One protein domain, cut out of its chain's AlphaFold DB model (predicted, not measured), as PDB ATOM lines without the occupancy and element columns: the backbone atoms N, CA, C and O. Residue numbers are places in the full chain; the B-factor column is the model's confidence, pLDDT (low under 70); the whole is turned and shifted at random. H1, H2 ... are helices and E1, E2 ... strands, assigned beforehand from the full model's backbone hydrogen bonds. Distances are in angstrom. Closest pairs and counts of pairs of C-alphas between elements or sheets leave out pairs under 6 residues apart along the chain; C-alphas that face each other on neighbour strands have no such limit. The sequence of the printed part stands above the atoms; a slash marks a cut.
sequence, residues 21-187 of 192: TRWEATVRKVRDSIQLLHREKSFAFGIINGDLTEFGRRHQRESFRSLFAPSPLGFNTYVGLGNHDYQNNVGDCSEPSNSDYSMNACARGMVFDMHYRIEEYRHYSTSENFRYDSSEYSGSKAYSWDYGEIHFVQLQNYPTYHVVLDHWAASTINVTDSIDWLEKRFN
ATOM      1  N   THR A  21      23.334  44.354  23.880       85.75
ATOM      2  CA  THR A  21      23.428  45.702  24.460       85.75
ATOM      3  C   THR A  21      22.439  46.648  23.788       85.75
ATOM      4  O   THR A  21      21.711  47.383  24.464       85.75
ATOM      5  N   ARG A  22      22.377  46.625  22.454       82.81
ATOM      6  CA  ARG A  22      21.462  47.476  21.694       82.81
ATOM      7  C   ARG A  22      20.009  47.050  21.852       82.81
ATOM      8  O   ARG A  22      19.136  47.925  21.941       82.81
ATOM      9  N   TRP A  23      19.741  45.745  21.912       83.44
ATOM     10  CA  TRP A  23      18.394  45.243  22.168       83.44
ATOM     11  C   TRP A  23      17.906  45.726  23.532       83.44
ATOM     12  O   TRP A  23      16.881  46.406  23.610       83.44
ATOM     13  N   GLU A  24      18.695  45.500  24.587       87.50
ATOM     14  CA  GLU A  24      18.370  45.936  25.942       87.50
ATOM     15  C   GLU A  24      18.163  47.453  26.021       87.50
ATOM     16  O   GLU A  24      17.179  47.910  26.601       87.50
ATOM     17  N   ALA A  25      19.040  48.256  25.410       86.88
ATOM     18  CA  ALA A  25      18.902  49.715  25.396       86.88
ATOM     19  C   ALA A  25      17.588  50.181  24.740       86.88
ATOM     20  O   ALA A  25      16.988  51.173  25.167       86.88
ATOM     21  N   THR A  26      17.129  49.461  23.714       84.38
ATOM     22  CA  THR A  26      15.873  49.752  23.016       84.38
ATOM     23  C   THR A  26      14.675  49.384  23.883       84.38
ATOM     24  O   THR A  26      13.821  50.232  24.155       84.38
ATOM     25  N   VAL A  27      14.623  48.146  24.376       86.69
ATOM     26  CA  VAL A  27      13.451  47.640  25.105       86.69
ATOM     27  C   VAL A  27      13.351  48.185  26.531       86.69
ATOM     28  O   VAL A  27      12.247  48.262  27.065       86.69
ATOM     29  N   ARG A  28      14.450  48.670  27.133       91.12
ATOM     30  CA  ARG A  28      14.419  49.394  28.420       91.12
ATOM     31  C   ARG A  28      13.480  50.597  28.373       91.12
ATOM     32  O   ARG A  28      12.743  50.803  29.327       91.12
ATOM     33  N   LYS A  29      13.413  51.325  27.254       91.25
ATOM     34  CA  LYS A  29      12.486  52.464  27.096       91.25
ATOM     35  C   LYS A  29      11.021  52.024  27.118       91.25
ATOM     36  O   LYS A  29      10.177  52.696  27.709       91.25
ATOM     37  N   VAL A  30      10.724  50.883  26.491       90.19
ATOM     38  CA  VAL A  30       9.382  50.277  26.491       90.19
ATOM     39  C   VAL A  30       9.023  49.823  27.903       90.19
ATOM     40  O   VAL A  30       7.969  50.183  28.417       90.19
ATOM     41  N   ARG A  31       9.939  49.107  28.559       92.69
ATOM     42  CA  ARG A  31       9.820  48.665  29.951       92.69
ATOM     43  C   ARG A  31       9.561  49.843  30.890       92.69
ATOM     44  O   ARG A  31       8.602  49.798  31.651       92.69
ATOM     45  N   ASP A  32      10.343  50.917  30.795       95.19
ATOM     46  CA  ASP A  32      10.182  52.122  31.622       95.19
ATOM     47  C   ASP A  32       8.813  52.786  31.387       95.19
ATOM     48  O   ASP A  32       8.150  53.206  32.336       95.19
ATOM     49  N   SER A  33       8.348  52.821  30.132       94.81
ATOM     50  CA  SER A  33       7.024  53.352  29.777       94.81
ATOM     51  C   SER A  33       5.893  52.512  30.375       94.81
ATOM     52  O   SER A  33       4.933  53.061  30.912       94.81
ATOM     53  N   ILE A  34       6.020  51.181  30.340       94.50
ATOM     54  CA  ILE A  34       5.068  50.252  30.963       94.50
ATOM     55  C   ILE A  34       5.029  50.464  32.482       94.50
ATOM     56  O   ILE A  34       3.946  50.511  33.063       94.50
ATOM     57  N   GLN A  35       6.186  50.641  33.127       95.38
ATOM     58  CA  GLN A  35       6.254  50.909  34.566       95.38
ATOM     59  C   GLN A  35       5.604  52.236  34.942       95.38
ATOM     60  O   GLN A  35       4.861  52.295  35.921       95.38
ATOM     61  N   LEU A  36       5.873  53.299  34.180       96.06
ATOM     62  CA  LEU A  36       5.235  54.596  34.391       96.06
ATOM     63  C   LEU A  36       3.714  54.468  34.268       96.06
ATOM     64  O   LEU A  36       2.984  54.879  35.168       96.06
ATOM     65  N   LEU A  37       3.245  53.813  33.207       95.50
ATOM     66  CA  LEU A  37       1.823  53.610  32.975       95.50
ATOM     67  C   LEU A  37       1.173  52.776  34.089       95.50
ATOM     68  O   LEU A  37       0.082  53.111  34.541       95.50
ATOM     69  N   HIS A  38       1.851  51.740  34.591       95.12
ATOM     70  CA  HIS A  38       1.372  50.976  35.741       95.12
ATOM     71  C   HIS A  38       1.306  51.829  37.019       95.12
ATOM     72  O   HIS A  38       0.332  51.726  37.759       95.12
ATOM     73  N   ARG A  39       2.277  52.716  37.277       95.12
ATOM     74  CA  ARG A  39       2.218  53.639  38.429       95.12
ATOM     75  C   ARG A  39       1.038  54.607  38.342       95.12
ATOM     76  O   ARG A  39       0.474  54.959  39.370       95.12
ATOM     77  N   GLU A  40       0.665  55.021  37.134       96.31
ATOM     78  CA  GLU A  40      -0.449  55.948  36.904       96.31
ATOM     79  C   GLU A  40      -1.824  55.269  36.875       96.31
ATOM     80  O   GLU A  40      -2.823  55.887  37.240       96.31
ATOM     81  N   LYS A  41      -1.898  54.029  36.374       95.19
ATOM     82  CA  LYS A  41      -3.163  53.330  36.078       95.19
ATOM     83  C   LYS A  41      -3.421  52.098  36.942       95.19
ATOM     84  O   LYS A  41      -4.542  51.604  36.935       95.19
ATOM     85  N   SER A  42      -2.409  51.604  37.650       94.06
ATOM     86  CA  SER A  42      -2.467  50.439  38.542       94.06
ATOM     87  C   SER A  42      -3.081  49.198  37.889       94.06
ATOM     88  O   SER A  42      -4.114  48.691  38.316       94.06
ATOM     89  N   PHE A  43      -2.430  48.693  36.839       91.31
ATOM     90  CA  PHE A  43      -2.833  47.433  36.207       91.31
ATOM     91  C   PHE A  43      -2.816  46.263  37.188       91.31
ATOM     92  O   PHE A  43      -1.878  46.122  37.966       91.31
ATOM     93  N   ALA A  44      -3.806  45.381  37.082       90.56
ATOM     94  CA  ALA A  44      -3.848  44.151  37.863       90.56
ATOM     95  C   ALA A  44      -2.674  43.213  37.542       90.56
ATOM     96  O   ALA A  44      -2.063  42.635  38.438       90.56
ATOM     97  N   PHE A  45      -2.380  43.061  36.251       91.81
ATOM     98  CA  PHE A  45      -1.307  42.235  35.711       91.81
ATOM     99  C   PHE A  45      -1.059  42.593  34.238       91.81
ATOM    100  O   PHE A  45      -1.860  43.289  33.612       91.81
ATOM    101  N   GLY A  46       0.044  42.095  33.681       91.50
ATOM    102  CA  GLY A  46       0.319  42.080  32.244       91.50
ATOM    103  C   GLY A  46       0.298  40.664  31.674       91.50
ATOM    104  O   GLY A  46       0.533  39.696  32.396       91.50
ATOM    105  N   ILE A  47       0.041  40.549  30.372       92.75
ATOM    106  CA  ILE A  47       0.138  39.292  29.619       92.75
ATOM    107  C   ILE A  47       1.088  39.515  28.435       92.75
ATOM    108  O   ILE A  47       0.948  40.510  27.723       92.75
ATOM    109  N   ILE A  48       2.045  38.606  28.227       91.69
ATOM    110  CA  ILE A  48       2.988  38.607  27.097       91.69
ATOM    111  C   ILE A  48       2.830  37.280  26.342       91.69
ATOM    112  O   ILE A  48       3.185  36.222  26.854       91.69
ATOM    113  N   ASN A  49       2.278  37.329  25.129       91.38
ATOM    114  CA  ASN A  49       1.808  36.153  24.385       91.38
ATOM    115  C   ASN A  49       2.900  35.452  23.559       91.38
ATOM    116  O   ASN A  49       2.700  35.201  22.374       91.38
ATOM    117  N   GLY A  50       4.029  35.117  24.177       91.38
ATOM    118  CA  GLY A  50       5.118  34.445  23.473       91.38
ATOM    119  C   GLY A  50       6.087  35.390  22.790       91.38
ATOM    120  O   GLY A  50       6.072  36.596  23.044       91.38
ATOM    121  N   ASP A  51       6.956  34.768  21.997       90.81
ATOM    122  CA  ASP A  51       8.136  35.355  21.374       90.81
ATOM    123  C   ASP A  51       8.873  36.227  22.385       90.81
ATOM    124  O   ASP A  51       9.044  37.428  22.243       90.81
ATOM    125  N   LEU A  52       9.248  35.601  23.500       90.31
ATOM    126  CA  LEU A  52      10.022  36.236  24.563       90.31
ATOM    127  C   LEU A  52      11.484  36.439  24.127       90.31
ATOM    128  O   LEU A  52      12.199  37.284  24.675       90.31
ATOM    129  N   THR A  53      11.918  35.633  23.162       89.38
ATOM    130  CA  THR A  53      13.259  35.537  22.587       89.38
ATOM    131  C   THR A  53      13.154  35.270  21.080       89.38
ATOM    132  O   THR A  53      12.128  34.764  20.638       89.38
ATOM    133  N   GLU A  54      14.204  35.539  20.291       86.31
ATOM    134  CA  GLU A  54      14.219  35.073  18.885       86.31
ATOM    135  C   GLU A  54      14.517  33.573  18.809       86.31
ATOM    136  O   GLU A  54      14.031  32.890  17.908       86.31
ATOM    137  N   PHE A  55      15.392  33.085  19.697       87.88
ATOM    138  CA  PHE A  55      16.024  31.779  19.525       87.88
ATOM    139  C   PHE A  55      16.139  30.958  20.815       87.88
ATOM    140  O   PHE A  55      16.758  29.901  20.810       87.88
ATOM    141  N   GLY A  56      15.628  31.433  21.955       90.62
ATOM    142  CA  GLY A  56      15.677  30.708  23.235       90.62
ATOM    143  C   GLY A  56      17.062  30.584  23.893       90.62
ATOM    144  O   GLY A  56      17.205  29.899  24.912       90.62
ATOM    145  N   ARG A  57      18.095  31.253  23.358       91.00
ATOM    146  CA  ARG A  57      19.454  31.245  23.935       91.00
ATOM    147  C   ARG A  57      19.449  31.814  25.349       91.00
ATOM    148  O   ARG A  57      18.728  32.766  25.647       91.00
ATOM    149  N   ARG A  58      20.303  31.290  26.227       90.81
ATOM    150  CA  ARG A  58      20.345  31.664  27.648       90.81
ATOM    151  C   ARG A  58      20.448  33.163  27.892       90.81
ATOM    152  O   ARG A  58      19.699  33.675  28.715       90.81
ATOM    153  N   HIS A  59      21.333  33.866  27.191       89.00
ATOM    154  CA  HIS A  59      21.472  35.311  27.380       89.00
ATOM    155  C   HIS A  59      20.175  36.054  27.007       89.00
ATOM    156  O   HIS A  59      19.788  36.980  27.711       89.00
ATOM    157  N   GLN A  60      19.432  35.597  25.990       90.56
ATOM    158  CA  GLN A  60      18.134  36.173  25.617       90.56
ATOM    159  C   GLN A  60      17.093  35.962  26.720       90.56
ATOM    160  O   GLN A  60      16.387  36.899  27.105       90.56
ATOM    161  N   ARG A  61      17.058  34.751  27.289       91.44
ATOM    162  CA  ARG A  61      16.196  34.395  28.428       91.44
ATOM    163  C   ARG A  61      16.510  35.229  29.666       91.44
ATOM    164  O   ARG A  61      15.602  35.746  30.323       91.44
ATOM    165  N   GLU A  62      17.795  35.396  29.972       92.06
ATOM    166  CA  GLU A  62      18.282  36.198  31.095       92.06
ATOM    167  C   GLU A  62      17.964  37.685  30.912       92.06
ATOM    168  O   GLU A  62      17.430  38.306  31.838       92.06
ATOM    169  N   SER A  63      18.205  38.247  29.724       91.38
ATOM    170  CA  SER A  63      17.869  39.635  29.412       91.38
ATOM    171  C   SER A  63      16.366  39.879  29.512       91.38
ATOM    172  O   SER A  63      15.964  40.823  30.196       91.38
ATOM    173  N   PHE A  64      15.530  39.001  28.939       91.44
ATOM    174  CA  PHE A  64      14.079  39.071  29.120       91.44
ATOM    175  C   PHE A  64      13.728  39.085  30.610       91.44
ATOM    176  O   PHE A  64      13.010  39.975  31.071       91.44
ATOM    177  N   ARG A  65      14.247  38.123  31.388       90.75
ATOM    178  CA  ARG A  65      13.927  38.001  32.817       90.75
ATOM    179  C   ARG A  65      14.331  39.256  33.585       90.75
ATOM    180  O   ARG A  65      13.578  39.706  34.436       90.75
ATOM    181  N   SER A  66      15.482  39.847  33.272       92.44
ATOM    182  CA  SER A  66      15.978  41.049  33.951       92.44
ATOM    183  C   SER A  66      15.139  42.310  33.695       92.44
ATOM    184  O   SER A  66      15.235  43.272  34.457       92.44
ATOM    185  N   LEU A  67      14.319  42.317  32.639       91.56
ATOM    186  CA  LEU A  67      13.559  43.490  32.202       91.56
ATOM    187  C   LEU A  67      12.047  43.330  32.373       91.56
ATOM    188  O   LEU A  67      11.387  44.290  32.763       91.56
ATOM    189  N   PHE A  68      11.509  42.142  32.102       91.19
ATOM    190  CA  PHE A  68      10.068  41.906  31.959       91.19
ATOM    191  C   PHE A  68       9.494  40.876  32.942       91.19
ATOM    192  O   PHE A  68       8.293  40.595  32.906       91.19
ATOM    193  N   ALA A  69      10.312  40.318  33.840       88.19
ATOM    194  CA  ALA A  69       9.781  39.528  34.949       88.19
ATOM    195  C   ALA A  69       8.989  40.420  35.933       88.19
ATOM    196  O   ALA A  69       9.182  41.644  35.948       88.19
ATOM    197  N   PRO A  70       8.135  39.829  36.791       88.31
ATOM    198  CA  PRO A  70       7.283  40.594  37.697       88.31
ATOM    199  C   PRO A  70       8.038  41.587  38.586       88.31
ATOM    200  O   PRO A  70       7.636  42.739  38.716       88.31
ATOM    201  N   SER A  71       9.174  41.168  39.156       88.81
ATOM    202  CA  SER A  71       9.991  42.021  40.030       88.81
ATOM    203  C   SER A  71      10.544  43.262  39.297       88.81
ATOM    204  O   SER A  71      10.265  44.378  39.744       88.81
ATOM    205  N   PRO A  72      11.226  43.133  38.138       91.06
ATOM    206  CA  PRO A  72      11.633  44.278  37.324       91.06
ATOM    207  C   PRO A  72      10.511  45.208  36.872       91.06
ATOM    208  O   PRO A  72      10.767  46.402  36.751       91.06
ATOM    209  N   LEU A  73       9.305  44.696  36.600       91.31
ATOM    210  CA  LEU A  73       8.163  45.513  36.172       91.31
ATOM    211  C   LEU A  73       7.404  46.148  37.344       91.31
ATOM    212  O   LEU A  73       6.850  47.235  37.189       91.31
ATOM    213  N   GLY A  74       7.438  45.528  38.520       91.12
ATOM    214  CA  GLY A  74       6.710  45.968  39.709       91.12
ATOM    215  C   GLY A  74       5.249  45.510  39.754       91.12
ATOM    216  O   GLY A  74       4.499  46.000  40.592       91.12
ATOM    217  N   PHE A  75       4.837  44.597  38.871       90.31
ATOM    218  CA  PHE A  75       3.503  43.991  38.852       90.31
ATOM    219  C   PHE A  75       3.551  42.604  38.209       90.31
ATOM    220  O   PHE A  75       4.491  42.282  37.481       90.31
ATOM    221  N   ASN A  76       2.540  41.776  38.469       89.12
ATOM    222  CA  ASN A  76       2.503  40.404  37.963       89.12
ATOM    223  C   ASN A  76       2.432  40.371  36.433       89.12
ATOM    224  O   ASN A  76       1.628  41.077  35.823       89.12
ATOM    225  N   THR A  77       3.233  39.507  35.816       89.25
ATOM    226  CA  THR A  77       3.188  39.240  34.378       89.25
ATOM    227  C   THR A  77       3.049  37.756  34.104       89.25
ATOM    228  O   THR A  77       3.798  36.944  34.644       89.25
ATOM    229  N   TYR A  78       2.090  37.425  33.244       91.00
ATOM    230  CA  TYR A  78       1.839  36.093  32.708       91.00
ATOM    231  C   TYR A  78       2.426  36.004  31.308       91.00
ATOM    232  O   TYR A  78       2.276  36.938  30.519       91.00
ATOM    233  N   VAL A  79       3.110  34.908  31.003       91.69
ATOM    234  CA  VAL A  79       3.829  34.756  29.740       91.69
ATOM    235  C   VAL A  79       3.478  33.447  29.034       91.69
ATOM    236  O   VAL A  79       3.363  32.399  29.663       91.69
ATOM    237  N   GLY A  80       3.341  33.505  27.714       92.81
ATOM    238  CA  GLY A  80       3.352  32.339  26.832       92.81
ATOM    239  C   GLY A  80       4.722  32.134  26.186       92.81
ATOM    240  O   GLY A  80       5.596  32.992  26.294       92.81
ATOM    241  N   LEU A  81       4.896  30.999  25.517       94.38
ATOM    242  CA  LEU A  81       5.934  30.720  24.532       94.38
ATOM    243  C   LEU A  81       5.336  30.925  23.140       94.38
ATOM    244  O   LEU A  81       4.199  30.519  22.899       94.38
ATOM    245  N   GLY A  82       6.095  31.524  22.235       94.06
ATOM    246  CA  GLY A  82       5.763  31.623  20.813       94.06
ATOM    247  C   GLY A  82       6.687  30.754  19.964       94.06
ATOM    248  O   GLY A  82       7.535  30.032  20.489       94.06
ATOM    249  N   ASN A  83       6.517  30.758  18.644       93.81
ATOM    250  CA  ASN A  83       7.280  29.871  17.767       93.81
ATOM    251  C   ASN A  83       8.788  30.174  17.787       93.81
ATOM    252  O   ASN A  83       9.584  29.242  17.652       93.81
ATOM    253  N   HIS A  84       9.186  31.427  18.021       90.75
ATOM    254  CA  HIS A  84      10.592  31.818  18.145       90.75
ATOM    255  C   HIS A  84      11.241  31.379  19.459       90.75
ATOM    256  O   HIS A  84      12.456  31.248  19.549       90.75
ATOM    257  N   ASP A  85      10.457  31.044  20.476       92.81
ATOM    258  CA  ASP A  85      11.024  30.584  21.740       92.81
ATOM    259  C   ASP A  85      11.501  29.123  21.666       92.81
ATOM    260  O   ASP A  85      12.410  28.708  22.383       92.81
ATOM    261  N   TYR A  86      10.907  28.303  20.799       93.56
ATOM    262  CA  TYR A  86      11.167  26.863  20.791       93.56
ATOM    263  C   TYR A  86      10.905  26.196  19.443       93.56
ATOM    264  O   TYR A  86      11.833  25.572  18.945       93.56
ATOM    265  N   GLN A  87       9.721  26.335  18.827       95.00
ATOM    266  CA  GLN A  87       9.380  25.634  17.572       95.00
ATOM    267  C   GLN A  87      10.418  25.830  16.464       95.00
ATOM    268  O   GLN A  87      10.826  24.863  15.827       95.00
ATOM    269  N   ASN A  88      10.840  27.070  16.232       92.62
ATOM    270  CA  ASN A  88      11.786  27.389  15.165       92.62
ATOM    271  C   ASN A  88      13.213  26.902  15.471       92.62
ATOM    272  O   ASN A  88      14.033  26.849  14.562       92.62
ATOM    273  N   ASN A  89      13.501  26.539  16.725       90.38
ATOM    274  CA  ASN A  89      14.849  26.230  17.212       90.38
ATOM    275  C   ASN A  89      15.007  24.741  17.565       90.38
ATOM    276  O   ASN A  89      16.013  24.342  18.158       90.38
ATOM    277  N   VAL A  90      13.995  23.919  17.263       94.69
ATOM    278  CA  VAL A  90      14.031  22.466  17.462       94.69
ATOM    279  C   VAL A  90      15.100  21.877  16.549       94.69
ATOM    280  O   VAL A  90      15.042  22.032  15.332       94.69
ATOM    281  N   GLY A  91      16.069  21.180  17.131       94.00
ATOM    282  CA  GLY A  91      17.163  20.555  16.392       94.00
ATOM    283  C   GLY A  91      18.182  21.535  15.799       94.00
ATOM    284  O   GLY A  91      19.031  21.092  15.030       94.00
ATOM    285  N   ASP A  92      18.130  22.822  16.157       91.62
ATOM    286  CA  ASP A  92      18.960  23.877  15.557       91.62
ATOM    287  C   ASP A  92      19.734  24.720  16.592       91.62
ATOM    288  O   ASP A  92      20.238  25.806  16.309       91.62
ATOM    289  N   CYS A  93      19.849  24.242  17.835       89.88
ATOM    290  CA  CYS A  93      20.610  24.941  18.869       89.88
ATOM    291  C   CYS A  93      21.287  24.007  19.870       89.88
ATOM    292  O   CYS A  93      20.617  23.252  20.569       89.88
ATOM    293  N   SER A  94      22.597  24.184  20.055       89.50
ATOM    294  CA  SER A  94      23.353  23.632  21.186       89.50
ATOM    295  C   SER A  94      23.887  24.742  22.092       89.50
ATOM    296  O   SER A  94      24.395  25.744  21.584       89.50
ATOM    297  N   GLU A  95      23.875  24.544  23.412       87.25
ATOM    298  CA  GLU A  95      24.443  25.486  24.388       87.25
ATOM    299  C   GLU A  95      25.489  24.794  25.290       87.25
ATOM    300  O   GLU A  95      25.219  24.515  26.465       87.25
ATOM    301  N   PRO A  96      26.728  24.564  24.799       82.81
ATOM    302  CA  PRO A  96      27.796  23.934  25.583       82.81
ATOM    303  C   PRO A  96      28.097  24.649  26.907       82.81
ATOM    304  O   PRO A  96      28.428  24.010  27.904       82.81
ATOM    305  N   SER A  97      27.932  25.975  26.943       79.75
ATOM    306  CA  SER A  97      28.099  26.803  28.145       79.75
ATOM    307  C   SER A  97      27.123  26.453  29.276       79.75
ATOM    308  O   SER A  97      27.394  26.777  30.431       79.75
ATOM    309  N   ASN A  98      26.025  25.757  28.966       75.88
ATOM    310  CA  ASN A  98      25.026  25.269  29.920       75.88
ATOM    311  C   ASN A  98      25.081  23.750  30.113       75.88
ATOM    312  O   ASN A  98      24.187  23.182  30.733       75.88
ATOM    313  N   SER A  99      26.120  23.084  29.598       81.12
ATOM    314  CA  SER A  99      26.238  21.619  29.567       81.12
ATOM    315  C   SER A  99      25.091  20.898  28.836       81.12
ATOM    316  O   SER A  99      24.949  19.688  28.999       81.12
ATOM    317  N   ASP A 100      24.302  21.605  28.014       83.88
ATOM    318  CA  ASP A 100      23.311  21.002  27.117       83.88
ATOM    319  C   ASP A 100      23.898  20.967  25.700       83.88
ATOM    320  O   ASP A 100      23.933  21.958  24.966       83.88
ATOM    321  N   TYR A 101      24.426  19.796  25.357       85.81
ATOM    322  CA  TYR A 101      25.049  19.520  24.063       85.81
ATOM    323  C   TYR A 101      24.048  18.956  23.047       85.81
ATOM    324  O   TYR A 101      24.460  18.526  21.971       85.81
ATOM    325  N   SER A 102      22.755  18.885  23.386       90.12
ATOM    326  CA  SER A 102      21.740  18.507  22.406       90.12
ATOM    327  C   SER A 102      21.555  19.620  21.382       90.12
ATOM    328  O   SER A 102      21.788  20.790  21.670       90.12
ATOM    329  N   MET A 103      21.056  19.258  20.204       92.88
ATOM    330  CA  MET A 103      20.593  20.228  19.208       92.88
ATOM    331  C   MET A 103      19.255  20.881  19.596       92.88
ATOM    332  O   MET A 103      18.734  21.711  18.860       92.88
ATOM    333  N   ASN A 104      18.697  20.523  20.754       94.69
ATOM    334  CA  ASN A 104      17.461  21.065  21.300       94.69
ATOM    335  C   ASN A 104      17.705  22.008  22.490       94.69
ATOM    336  O   ASN A 104      16.743  22.399  23.149       94.69
ATOM    337  N   ALA A 105      18.952  22.380  22.790       93.19
ATOM    338  CA  ALA A 105      19.323  23.070  24.026       93.19
ATOM    339  C   ALA A 105      18.524  24.363  24.263       93.19
ATOM    340  O   ALA A 105      17.994  24.571  25.356       93.19
ATOM    341  N   CYS A 106      18.362  25.202  23.235       93.62
ATOM    342  CA  CYS A 106      17.592  26.444  23.347       93.62
ATOM    343  C   CYS A 106      16.100  26.194  23.624       93.62
ATOM    344  O   CYS A 106      15.537  26.747  24.570       93.62
ATOM    345  N   ALA A 107      15.462  25.332  22.823       95.31
ATOM    346  CA  ALA A 107      14.050  24.986  22.981       95.31
ATOM    347  C   ALA A 107      13.787  24.343  24.354       95.31
ATOM    348  O   ALA A 107      12.840  24.709  25.051       95.31
ATOM    349  N   ARG A 108      14.672  23.436  24.789       93.50
ATOM    350  CA  ARG A 108      14.638  22.823  26.125       93.50
ATOM    351  C   ARG A 108      14.749  23.885  27.211       93.50
ATOM    352  O   ARG A 108      13.944  23.883  28.139       93.50
ATOM    353  N   GLY A 109      15.692  24.819  27.072       92.75
ATOM    354  CA  GLY A 109      15.878  25.944  27.985       92.75
ATOM    355  C   GLY A 109      14.619  26.796  28.153       92.75
ATOM    356  O   GLY A 109      14.257  27.122  29.281       92.75
ATOM    357  N   MET A 110      13.904  27.095  27.065       94.50
ATOM    358  CA  MET A 110      12.642  27.843  27.129       94.50
ATOM    359  C   MET A 110      11.515  27.066  27.807       94.50
ATOM    360  O   MET A 110      10.801  27.621  28.645       94.50
ATOM    361  N   VAL A 111      11.379  25.770  27.516       93.38
ATOM    362  CA  VAL A 111      10.368  24.917  28.162       93.38
ATOM    363  C   VAL A 111      10.660  24.732  29.661       93.38
ATOM    364  O   VAL A 111       9.726  24.675  30.472       93.38
ATOM    365  N   PHE A 112      11.937  24.683  30.049       88.88
ATOM    366  CA  PHE A 112      12.361  24.680  31.449       88.88
ATOM    367  C   PHE A 112      12.077  26.006  32.147       88.88
ATOM    368  O   PHE A 112      11.451  26.007  33.203       88.88
ATOM    369  N   ASP A 113      12.468  27.136  31.565       89.94
ATOM    370  CA  ASP A 113      12.197  28.444  32.163       89.94
ATOM    371  C   ASP A 113      10.696  28.690  32.318       89.94
ATOM    372  O   ASP A 113      10.259  29.202  33.350       89.94
ATOM    373  N   MET A 114       9.889  28.275  31.336       90.19
ATOM    374  CA  MET A 114       8.433  28.359  31.431       90.19
ATOM    375  C   MET A 114       7.893  27.523  32.596       90.19
ATOM    376  O   MET A 114       7.020  27.987  33.322       90.19
ATOM    377  N   HIS A 115       8.439  26.324  32.836       85.62
ATOM    378  CA  HIS A 115       8.074  25.534  34.013       85.62
ATOM    379  C   HIS A 115       8.281  26.314  35.311       85.62
ATOM    380  O   HIS A 115       7.354  26.428  36.107       85.62
ATOM    381  N   TYR A 116       9.483  26.857  35.508       80.81
ATOM    382  CA  TYR A 116       9.822  27.563  36.737       80.81
ATOM    383  C   TYR A 116       8.992  28.829  36.917       80.81
ATOM    384  O   TYR A 116       8.580  29.120  38.031       80.81
ATOM    385  N   ARG A 117       8.673  29.545  35.834       82.69
ATOM    386  CA  ARG A 117       7.773  30.706  35.893       82.69
ATOM    387  C   ARG A 117       6.361  30.324  36.301       82.69
ATOM    388  O   ARG A 117       5.780  30.975  37.158       82.69
ATOM    389  N   ILE A 118       5.828  29.252  35.719       81.12
ATOM    390  CA  ILE A 118       4.520  28.715  36.097       81.12
ATOM    391  C   ILE A 118       4.517  28.325  37.581       81.12
ATOM    392  O   ILE A 118       3.561  28.628  38.295       81.12
ATOM    393  N   GLU A 119       5.607  27.722  38.062       75.75
ATOM    394  CA  GLU A 119       5.802  27.442  39.481       75.75
ATOM    395  C   GLU A 119       5.948  28.713  40.319       75.75
ATOM    396  O   GLU A 119       5.427  28.736  41.413       75.75
ATOM    397  N   GLU A 120       6.573  29.801  39.873       70.94
ATOM    398  CA  GLU A 120       6.583  31.066  40.635       70.94
ATOM    399  C   GLU A 120       5.166  31.599  40.886       70.94
ATOM    400  O   GLU A 120       4.915  32.301  41.866       70.94
ATOM    401  N   TYR A 121       4.210  31.197  40.052       71.81
ATOM    402  CA  TYR A 121       2.819  31.569  40.183       71.81
ATOM    403  C   TYR A 121       1.987  30.647  41.107       71.81
ATOM    404  O   TYR A 121       0.772  30.608  40.933       71.81
ATOM    405  N   ARG A 122       2.587  29.925  42.082       54.28
ATOM    406  CA  ARG A 122       2.002  28.857  42.966       54.28
ATOM    407  C   ARG A 122       0.596  29.046  43.565       54.28
ATOM    408  O   ARG A 122       0.087  28.132  44.206       54.28
ATOM    409  N   HIS A 123      -0.051  30.188  43.392       53.56
ATOM    410  CA  HIS A 123      -1.477  30.354  43.657       53.56
ATOM    411  C   HIS A 123      -2.388  29.862  42.516       53.56
ATOM    412  O   HIS A 123      -3.606  29.908  42.669       53.56
ATOM    413  N   TYR A 124      -1.837  29.368  41.401       52.84
ATOM    414  CA  TYR A 124      -2.614  28.855  40.270       52.84
ATOM    415  C   TYR A 124      -2.543  27.332  40.154       52.84
ATOM    416  O   TYR A 124      -1.555  26.693  40.501       52.84
ATOM    417  N   SER A 125      -3.627  26.740  39.657       49.19
ATOM    418  CA  SER A 125      -3.758  25.298  39.433       49.19
ATOM    419  C   SER A 125      -2.890  24.868  38.239       49.19
ATOM    420  O   SER A 125      -3.373  24.761  37.110       49.19
ATOM    421  N   THR A 126      -1.601  24.653  38.481       51.44
ATOM    422  CA  THR A 126      -0.588  24.354  37.452       51.44
ATOM    423  C   THR A 126      -0.118  22.899  37.471       51.44
ATOM    424  O   THR A 126       0.352  22.393  36.452       51.44
ATOM    425  N   SER A 127      -0.290  22.204  38.600       49.34
ATOM    426  CA  SER A 127       0.315  20.894  38.884       49.34
ATOM    427  C   SER A 127      -0.137  19.749  37.974       49.34
ATOM    428  O   SER A 127       0.509  18.708  37.938       49.34
ATOM    429  N   GLU A 128      -1.247  19.902  37.246       53.78
ATOM    430  CA  GLU A 128      -1.793  18.829  36.405       53.78
ATOM    431  C   GLU A 128      -1.292  18.850  34.955       53.78
ATOM    432  O   GLU A 128      -1.375  17.827  34.281       53.78
ATOM    433  N   ASN A 129      -0.760  19.979  34.467       62.34
ATOM    434  CA  ASN A 129      -0.400  20.150  33.049       62.34
ATOM    435  C   ASN A 129       1.103  20.064  32.760       62.34
ATOM    436  O   ASN A 129       1.553  20.268  31.629       62.34
ATOM    437  N   PHE A 130       1.896  19.812  33.796       63.72
ATOM    438  CA  PHE A 130       3.292  19.459  33.643       63.72
ATOM    439  C   PHE A 130       3.771  18.656  34.847       63.72
ATOM    440  O   PHE A 130       3.690  19.134  35.978       63.72
ATOM    441  N   ARG A 131       4.285  17.449  34.604       58.72
ATOM    442  CA  ARG A 131       4.853  16.598  35.655       58.72
ATOM    443  C   ARG A 131       6.376  16.679  35.609       58.72
ATOM    444  O   ARG A 131       6.985  16.588  34.548       58.72
ATOM    445  N   TYR A 132       6.977  16.920  36.772       56.56
ATOM    446  CA  TYR A 132       8.423  16.920  36.984       56.56
ATOM    447  C   TYR A 132       8.741  15.750  37.917       56.56
ATOM    448  O   TYR A 132       8.966  15.931  39.112       56.56
ATOM    449  N   ASP A 133       8.673  14.528  37.398       56.34
ATOM    450  CA  ASP A 133       9.199  13.357  38.094       56.34
ATOM    451  C   ASP A 133      10.181  12.602  37.186       56.34
ATOM    452  O   ASP A 133      10.321  12.906  35.999       56.34
ATOM    453  N   SER A 134      10.969  11.689  37.767       50.53
ATOM    454  CA  SER A 134      12.029  10.953  37.055       50.53
ATOM    455  C   SER A 134      11.519  10.180  35.832       50.53
ATOM    456  O   SER A 134      12.311   9.821  34.959       50.53
ATOM    457  N   SER A 135      10.208   9.958  35.765       47.88
ATOM    458  CA  SER A 135       9.449   9.520  34.606       47.88
ATOM    459  C   SER A 135       8.605  10.686  34.070       47.88
ATOM    460  O   SER A 135       7.531  10.992  34.561       47.88
ATOM    461  N   GLU A 136       9.082  11.264  32.967       57.19
ATOM    462  CA  GLU A 136       8.327  12.116  32.037       57.19
ATOM    463  C   GLU A 136       8.250  13.614  32.377       57.19
ATOM    464  O   GLU A 136       7.307  14.112  32.984       57.19
ATOM    465  N   TYR A 137       9.208  14.366  31.816       76.44
ATOM    466  CA  TYR A 137       9.134  15.815  31.597       76.44
ATOM    467  C   TYR A 137       8.090  16.116  30.508       76.44
ATOM    468  O   TYR A 137       8.430  16.545  29.405       76.44
ATOM    469  N   SER A 138       6.823  15.824  30.796       85.94
ATOM    470  CA  SER A 138       5.735  15.808  29.819       85.94
ATOM    471  C   SER A 138       4.602  16.762  30.190       85.94
ATOM    472  O   SER A 138       4.295  16.957  31.371       85.94
ATOM    473  N   GLY A 139       3.981  17.357  29.173       88.50
ATOM    474  CA  GLY A 139       2.778  18.178  29.289       88.50
ATOM    475  C   GLY A 139       2.827  19.451  28.449       88.50
ATOM    476  O   GLY A 139       3.883  19.863  27.965       88.50
ATOM    477  N   SER A 140       1.677  20.100  28.289       90.31
ATOM    478  CA  SER A 140       1.528  21.221  27.351       90.31
ATOM    479  C   SER A 140       2.010  22.565  27.890       90.31
ATOM    480  O   SER A 140       2.098  23.540  27.146       90.31
ATOM    481  N   LYS A 141       2.301  22.640  29.199       89.38
ATOM    482  CA  LYS A 141       2.636  23.884  29.919       89.38
ATOM    483  C   LYS A 141       1.557  24.964  29.857       89.38
ATOM    484  O   LYS A 141       1.826  26.102  30.238       89.38
ATOM    485  N   ALA A 142       0.353  24.662  29.377       89.69
ATOM    486  CA  ALA A 142      -0.747  25.598  29.518       89.69
ATOM    487  C   ALA A 142      -1.096  25.789  31.001       89.69
ATOM    488  O   ALA A 142      -0.918  24.900  31.840       89.69
ATOM    489  N   TYR A 143      -1.580  26.970  31.339       88.81
ATOM    490  CA  TYR A 143      -1.989  27.283  32.697       88.81
ATOM    491  C   TYR A 143      -3.159  28.258  32.675       88.81
ATOM    492  O   TYR A 143      -3.478  28.866  31.653       88.81
ATOM    493  N   SER A 144      -3.825  28.391  33.814       88.75
ATOM    494  CA  SER A 144      -4.973  29.279  33.962       88.75
ATOM    495  C   SER A 144      -4.954  29.969  35.309       88.75
ATOM    496  O   SER A 144      -4.474  29.383  36.281       88.75
ATOM    497  N   TRP A 145      -5.552  31.147  35.376       87.00
ATOM    498  CA  TRP A 145      -5.756  31.883  36.612       87.00
ATOM    499  C   TRP A 145      -7.102  32.591  36.591       87.00
ATOM    500  O   TRP A 145      -7.653  32.874  35.529       87.00
ATOM    501  N   ASP A 146      -7.595  32.918  37.776       87.75
ATOM    502  CA  ASP A 146      -8.799  33.715  37.940       87.75
ATOM    503  C   ASP A 146      -8.424  35.137  38.345       87.75
ATOM    504  O   ASP A 146      -7.511  35.366  39.147       87.75
ATOM    505  N   TYR A 147      -9.148  36.108  37.800       87.56
ATOM    506  CA  TYR A 147      -9.114  37.477  38.285       87.56
ATOM    507  C   TYR A 147     -10.522  38.066  38.284       87.56
ATOM    508  O   TYR A 147     -11.116  38.312  37.232       87.56
ATOM    509  N   GLY A 148     -11.059  38.288  39.485       89.94
ATOM    510  CA  GLY A 148     -12.472  38.613  39.657       89.94
ATOM    511  C   GLY A 148     -13.347  37.462  39.156       89.94
ATOM    512  O   GLY A 148     -13.168  36.324  39.572       89.94
ATOM    513  N   GLU A 149     -14.266  37.768  38.245       92.88
ATOM    514  CA  GLU A 149     -15.191  36.800  37.633       92.88
ATOM    515  C   GLU A 149     -14.682  36.250  36.287       92.88
ATOM    516  O   GLU A 149     -15.416  35.574  35.569       92.88
ATOM    517  N   ILE A 150     -13.438  36.566  35.912       91.50
ATOM    518  CA  ILE A 150     -12.866  36.186  34.620       91.50
ATOM    519  C   ILE A 150     -11.835  35.076  34.822       91.50
ATOM    520  O   ILE A 150     -10.854  35.253  35.547       91.50
ATOM    521  N   HIS A 151     -12.044  33.965  34.114       89.56
ATOM    522  CA  HIS A 151     -11.088  32.869  33.993       89.56
ATOM    523  C   HIS A 151     -10.182  33.096  32.781       89.56
ATOM    524  O   HIS A 151     -10.652  33.170  31.644       89.56
ATOM    525  N   PHE A 152      -8.881  33.201  33.016       90.75
ATOM    526  CA  PHE A 152      -7.874  33.358  31.977       90.75
ATOM    527  C   PHE A 152      -7.171  32.035  31.720       90.75
ATOM    528  O   PHE A 152      -6.849  31.300  32.650       90.75
ATOM    529  N   VAL A 153      -6.873  31.772  30.451       91.00
ATOM    530  CA  VAL A 153      -6.114  30.604  30.013       91.00
ATOM    531  C   VAL A 153      -4.967  31.071  29.129       91.00
ATOM    532  O   VAL A 153      -5.191  31.771  28.144       91.00
ATOM    533  N   GLN A 154      -3.750  30.656  29.468       92.56
ATOM    534  CA  GLN A 154      -2.568  30.831  28.636       92.56
ATOM    535  C   GLN A 154      -2.152  29.477  28.068       92.56
ATOM    536  O   GLN A 154      -1.806  28.556  28.809       92.56
ATOM    537  N   LEU A 155      -2.168  29.383  26.740       93.12
ATOM    538  CA  LEU A 155      -1.617  28.261  25.985       93.12
ATOM    539  C   LEU A 155      -0.223  28.621  25.459       93.12
ATOM    540  O   LEU A 155       0.174  29.789  25.495       93.12
ATOM    541  N   GLN A 156       0.504  27.623  24.959       93.00
ATOM    542  CA  GLN A 156       1.840  27.807  24.392       93.00
ATOM    543  C   GLN A 156       1.801  27.643  22.869       93.00
ATOM    544  O   GLN A 156       1.327  26.617  22.386       93.00
ATOM    545  N   ASN A 157       2.302  28.639  22.131       94.81
ATOM    546  CA  ASN A 157       2.346  28.747  20.664       94.81
ATOM    547  C   ASN A 157       0.980  28.615  19.974       94.81
ATOM    548  O   ASN A 157       0.388  29.613  19.568       94.81
ATOM    549  N   TYR A 158       0.445  27.401  19.877       94.12
ATOM    550  CA  TYR A 158      -0.925  27.138  19.451       94.12
ATOM    551  C   TYR A 158      -1.444  25.829  20.070       94.12
ATOM    552  O   TYR A 158      -0.649  24.955  20.407       94.12
ATOM    553  N   PRO A 159      -2.775  25.651  20.206       93.50
ATOM    554  CA  PRO A 159      -3.357  24.586  21.029       93.50
ATOM    555  C   PRO A 159      -2.939  23.156  20.666       93.50
ATOM    556  O   PRO A 159      -2.880  22.305  21.544       93.50
ATOM    557  N   THR A 160      -2.662  22.889  19.387       95.50
ATOM    558  CA  THR A 160      -2.280  21.565  18.867       95.50
ATOM    559  C   THR A 160      -0.768  21.384  18.711       95.50
ATOM    560  O   THR A 160      -0.322  20.383  18.143       95.50
ATOM    561  N   TYR A 161       0.029  22.367  19.142       95.75
ATOM    562  CA  TYR A 161       1.478  22.277  19.064       95.75
ATOM    563  C   TYR A 161       1.980  21.189  20.007       95.75
ATOM    564  O   TYR A 161       1.641  21.173  21.187       95.75
ATOM    565  N   HIS A 162       2.825  20.309  19.488       95.62
ATOM    566  CA  HIS A 162       3.505  19.289  20.264       95.62
ATOM    567  C   HIS A 162       4.913  19.092  19.709       95.62
ATOM    568  O   HIS A 162       5.153  19.268  18.513       95.62
ATOM    569  N   VAL A 163       5.856  18.739  20.577       95.50
ATOM    570  CA  VAL A 163       7.236  18.458  20.175       95.50
ATOM    571  C   VAL A 163       7.931  17.560  21.189       95.50
ATOM    572  O   VAL A 163       7.756  17.699  22.400       95.50
ATOM    573  N   VAL A 164       8.782  16.672  20.680       94.19
ATOM    574  CA  VAL A 164       9.705  15.872  21.482       94.19
ATOM    575  C   VAL A 164      11.088  16.512  21.411       94.19
ATOM    576  O   VAL A 164      11.681  16.596  20.340       94.19
ATOM    577  N   LEU A 165      11.595  16.964  22.555       93.19
ATOM    578  CA  LEU A 165      12.923  17.559  22.690       93.19
ATOM    579  C   LEU A 165      13.851  16.548  23.363       93.19
ATOM    580  O   LEU A 165      13.922  16.451  24.597       93.19
ATOM    581  N   ASP A 166      14.532  15.766  22.537       90.00
ATOM    582  CA  ASP A 166      15.445  14.721  22.976       90.00
ATOM    583  C   ASP A 166      16.762  15.278  23.539       90.00
ATOM    584  O   ASP A 166      17.142  16.435  23.342       90.00
ATOM    585  N   HIS A 167      17.441  14.440  24.317       87.62
ATOM    586  CA  HIS A 167      18.787  14.692  24.808       87.62
ATOM    587  C   HIS A 167      19.477  13.349  25.058       87.62
ATOM    588  O   HIS A 167      18.893  12.436  25.632       87.62
ATOM    589  N   TRP A 168      20.740  13.218  24.657       81.88
ATOM    590  CA  TRP A 168      21.454  11.937  24.716       81.88
ATOM    591  C   TRP A 168      21.811  11.487  26.149       81.88
ATOM    592  O   TRP A 168      21.928  10.294  26.406       81.88
ATOM    593  N   ALA A 169      21.980  12.432  27.081       82.06
ATOM    594  CA  ALA A 169      22.355  12.182  28.486       82.06
ATOM    595  C   ALA A 169      21.368  12.714  29.543       82.06
ATOM    596  O   ALA A 169      21.666  12.686  30.733       82.06
ATOM    597  N   ALA A 170      20.218  13.245  29.133       83.75
ATOM    598  CA  ALA A 170      19.246  13.861  30.033       83.75
ATOM    599  C   ALA A 170      17.846  13.449  29.596       83.75
ATOM    600  O   ALA A 170      17.661  12.962  28.484       83.75
ATOM    601  N   SER A 171      16.857  13.650  30.460       84.88
ATOM    602  CA  SER A 171      15.486  13.280  30.140       84.88
ATOM    603  C   SER A 171      14.971  14.026  28.904       84.88
ATOM    604  O   SER A 171      15.158  15.242  28.750       84.88
ATOM    605  N   THR A 172      14.293  13.276  28.041       88.69
ATOM    606  CA  THR A 172      13.492  13.809  26.940       88.69
ATOM    607  C   THR A 172      12.345  14.640  27.501       88.69
ATOM    608  O   THR A 172      11.669  14.208  28.437       88.69
ATOM    609  N   ILE A 173      12.123  15.819  26.922       90.81
ATOM    610  CA  ILE A 173      10.964  16.659  27.235       90.81
ATOM    611  C   ILE A 173       9.910  16.414  26.162       90.81
ATOM    612  O   ILE A 173      10.205  16.536  24.975       90.81
ATOM    613  N   ASN A 174       8.691  16.081  26.573       92.19
ATOM    614  CA  ASN A 174       7.563  15.892  25.669       92.19
ATOM    615  C   ASN A 174       6.549  17.022  25.867       92.19
ATOM    616  O   ASN A 174       5.762  17.011  26.812       92.19
ATOM    617  N   VAL A 175       6.577  18.022  24.992       93.31
ATOM    618  CA  VAL A 175       5.538  19.053  24.982       93.31
ATOM    619  C   VAL A 175       4.334  18.478  24.250       93.31
ATOM    620  O   VAL A 175       4.416  18.217  23.051       93.31
ATOM    621  N   THR A 176       3.236  18.266  24.967       93.38
ATOM    622  CA  THR A 176       1.980  17.753  24.398       93.38
ATOM    623  C   THR A 176       1.099  18.897  23.909       93.38
ATOM    624  O   THR A 176       1.278  20.040  24.336       93.38
ATOM    625  N   ASP A 177       0.098  18.590  23.084       93.38
ATOM    626  CA  ASP A 177      -0.975  19.546  22.821       93.38
ATOM    627  C   ASP A 177      -1.742  19.892  24.112       93.38
ATOM    628  O   ASP A 177      -1.690  19.177  25.121       93.38
ATOM    629  N   SER A 178      -2.423  21.038  24.094       92.62
ATOM    630  CA  SER A 178      -3.205  21.539  25.225       92.62
ATOM    631  C   SER A 178      -4.686  21.174  25.147       92.62
ATOM    632  O   SER A 178      -5.431  21.598  26.030       92.62
ATOM    633  N   ILE A 179      -5.143  20.454  24.115       92.06
ATOM    634  CA  ILE A 179      -6.579  20.263  23.854       92.06
ATOM    635  C   ILE A 179      -7.221  19.457  24.980       92.06
ATOM    636  O   ILE A 179      -8.161  19.940  25.606       92.06
ATOM    637  N   ASP A 180      -6.644  18.305  25.327       87.50
ATOM    638  CA  ASP A 180      -7.150  17.455  26.412       87.50
ATOM    639  C   ASP A 180      -7.197  18.193  27.756       87.50
ATOM    640  O   ASP A 180      -8.114  18.016  28.561       87.50
ATOM    641  N   TRP A 181      -6.186  19.025  28.024       87.56
ATOM    642  CA  TRP A 181      -6.144  19.836  29.236       87.56
ATOM    643  C   TRP A 181      -7.243  20.905  29.230       87.56
ATOM    644  O   TRP A 181      -7.923  21.098  30.240       87.56
ATOM    645  N   LEU A 182      -7.451  21.565  28.087       89.19
ATOM    646  CA  LEU A 182      -8.466  22.598  27.903       89.19
ATOM    647  C   LEU A 182      -9.878  22.026  28.078       89.19
ATOM    648  O   LEU A 182     -10.698  22.600  28.795       89.19
ATOM    649  N   GLU A 183     -10.151  20.871  27.474       88.06
ATOM    650  CA  GLU A 183     -11.442  20.191  27.573       88.06
ATOM    651  C   GLU A 183     -11.759  19.780  29.010       88.06
ATOM    652  O   GLU A 183     -12.851  20.071  29.503       88.06
ATOM    653  N   LYS A 184     -10.795  19.186  29.727       84.12
ATOM    654  CA  LYS A 184     -10.961  18.825  31.147       84.12
ATOM    655  C   LYS A 184     -11.252  20.040  32.028       84.12
ATOM    656  O   LYS A 184     -11.972  19.915  33.016       84.12
ATOM    657  N   ARG A 185     -10.711  21.211  31.673       77.06
ATOM    658  CA  ARG A 185     -10.915  22.473  32.400       77.06
ATOM    659  C   ARG A 185     -12.325  23.037  32.205       77.06
ATOM    660  O   ARG A 185     -12.920  23.521  33.162       77.06
ATOM    661  N   PHE A 186     -12.851  22.976  30.981       78.88
ATOM    662  CA  PHE A 186     -14.148  23.567  30.628       78.88
ATOM    663  C   PHE A 186     -15.326  22.592  30.691       78.88
ATOM    664  O   PHE A 186     -16.475  23.031  30.692       78.88
ATOM    665  N   ASN A 187     -15.070  21.288  30.779       74.81
ATOM    666  CA  ASN A 187     -16.102  20.268  30.910       74.81
ATOM    667  C   ASN A 187     -15.765  19.269  32.031       74.81
ATOM    668  O   ASN A 187     -15.500  18.098  31.761       74.81
TER     669      ASN A 187
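What this domain is: This is residues 21 to 187 of the 192 residues of an uncharacterized protein of Proteus penneri ATCC 35198 (UniProt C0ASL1). Three small two-stranded sheets, E1 with E2, E3 with E4 and E5 with E6, each reach helix H4 near the middle of a flat body with at least one strand. From H4, helices H2 and then H1 continue as a loose row, side by side and running the same way, while the short helix H5 sits at another margin, away from the other helices. The printed part has 167 residues with five named helices and six named strands, in the order H1 E1 H2 H3 E2 H4 E3 E4 E5 E6 H5. The class is mixed, helices and strands; E1 and E2 are parallel, and the other two sheets are antiparallel hairpins. The whole is compact, with a radius of gyration of the C-alphas of 16.4 A and spans of 50 by 46 by 23 A.

How they stand to each other: Start at the hairpin of E3, residues 143 to 147, and E4, residues 150 to 154, which are antiparallel at 156 degrees; look for N 145 and O 152 at 3.0 A and N 152 and O 145 at 2.8 A. From E4 go to E2, residues 77 to 80: their closest C-alphas, of Gly 80 and Gln 154, are 6.4 A apart. E2 is parallel to E1, residues 46 to 49, at 10 degrees, with N 48 and O 78 at 2.8 A. With H2, residues 58 to 68, and H3, residues 70 to 73, these two form a strand-helix-strand unit, two parallel neighbour strands with helices between, and its crossover is right-handed. H2 touches H1, residues 21 to 41, at a shallow tilt of 26 degrees, the same way; the closest C-alphas, of Arg 31 and Leu 67, are 6.8 A apart, and H1 touches H2 with residues 24 to 31 alone. H2 only just touches H4, residues 105 to 120, with 3 pairs of C-alphas within 8 A, the closest those of Arg 58 and Gly 109 at 7.3 A. H4 touches H2 with residues 106 to 110 alone, at a shallow tilt of 32 degrees, the same way. H3 only just touches H1, again with 3 pairs, the closest C-alphas being those of Gln 35 and Leu 73 at 5.9 A. Next find the hairpin of E5, residues 163 to 165, and E6, residues 173 to 175, antiparallel at 166 degrees, with N 165 and O 173 within hydrogen-bond range at 2.8 A. The closest C-alphas of H4 and E5, of Arg 108 and Leu 165, are 6.5 A apart. H5, residues 179 to 186, touches no helix. Every O i to N i+4 pair is within hydrogen-bond range in H2, H4 and H5; in H1 15 of 17 are, and H3 is too short for such a pair.

Where its parts are: Find C-alpha 143, where E3 begins, at (-1.989, 27.283, 32.697); E3 is 13.6 A long and E4 13.1 A. Go back to C-alpha 21 at (23.428, 45.702, 24.460), from which H1 runs 30.0 A. H4 covers 22.4 A, H2 15.1 A and H5 10.7 A, ending at C-alpha 186 at (-14.148, 23.567, 30.628).

The domain as a whole: The two C-alphas farthest apart are those of Glu 40 and Trp 168, 50.6 A. The printed part has no cut. The links E2 to H4, with 24 residues, and H4 to E3, with 22, are long; within the second, residues 137 to 138 pair with residues 173 to 174 of E6, parallel. The mean pLDDT of the printed part is 86.5, and residues 122 to 136 of the model are under 70.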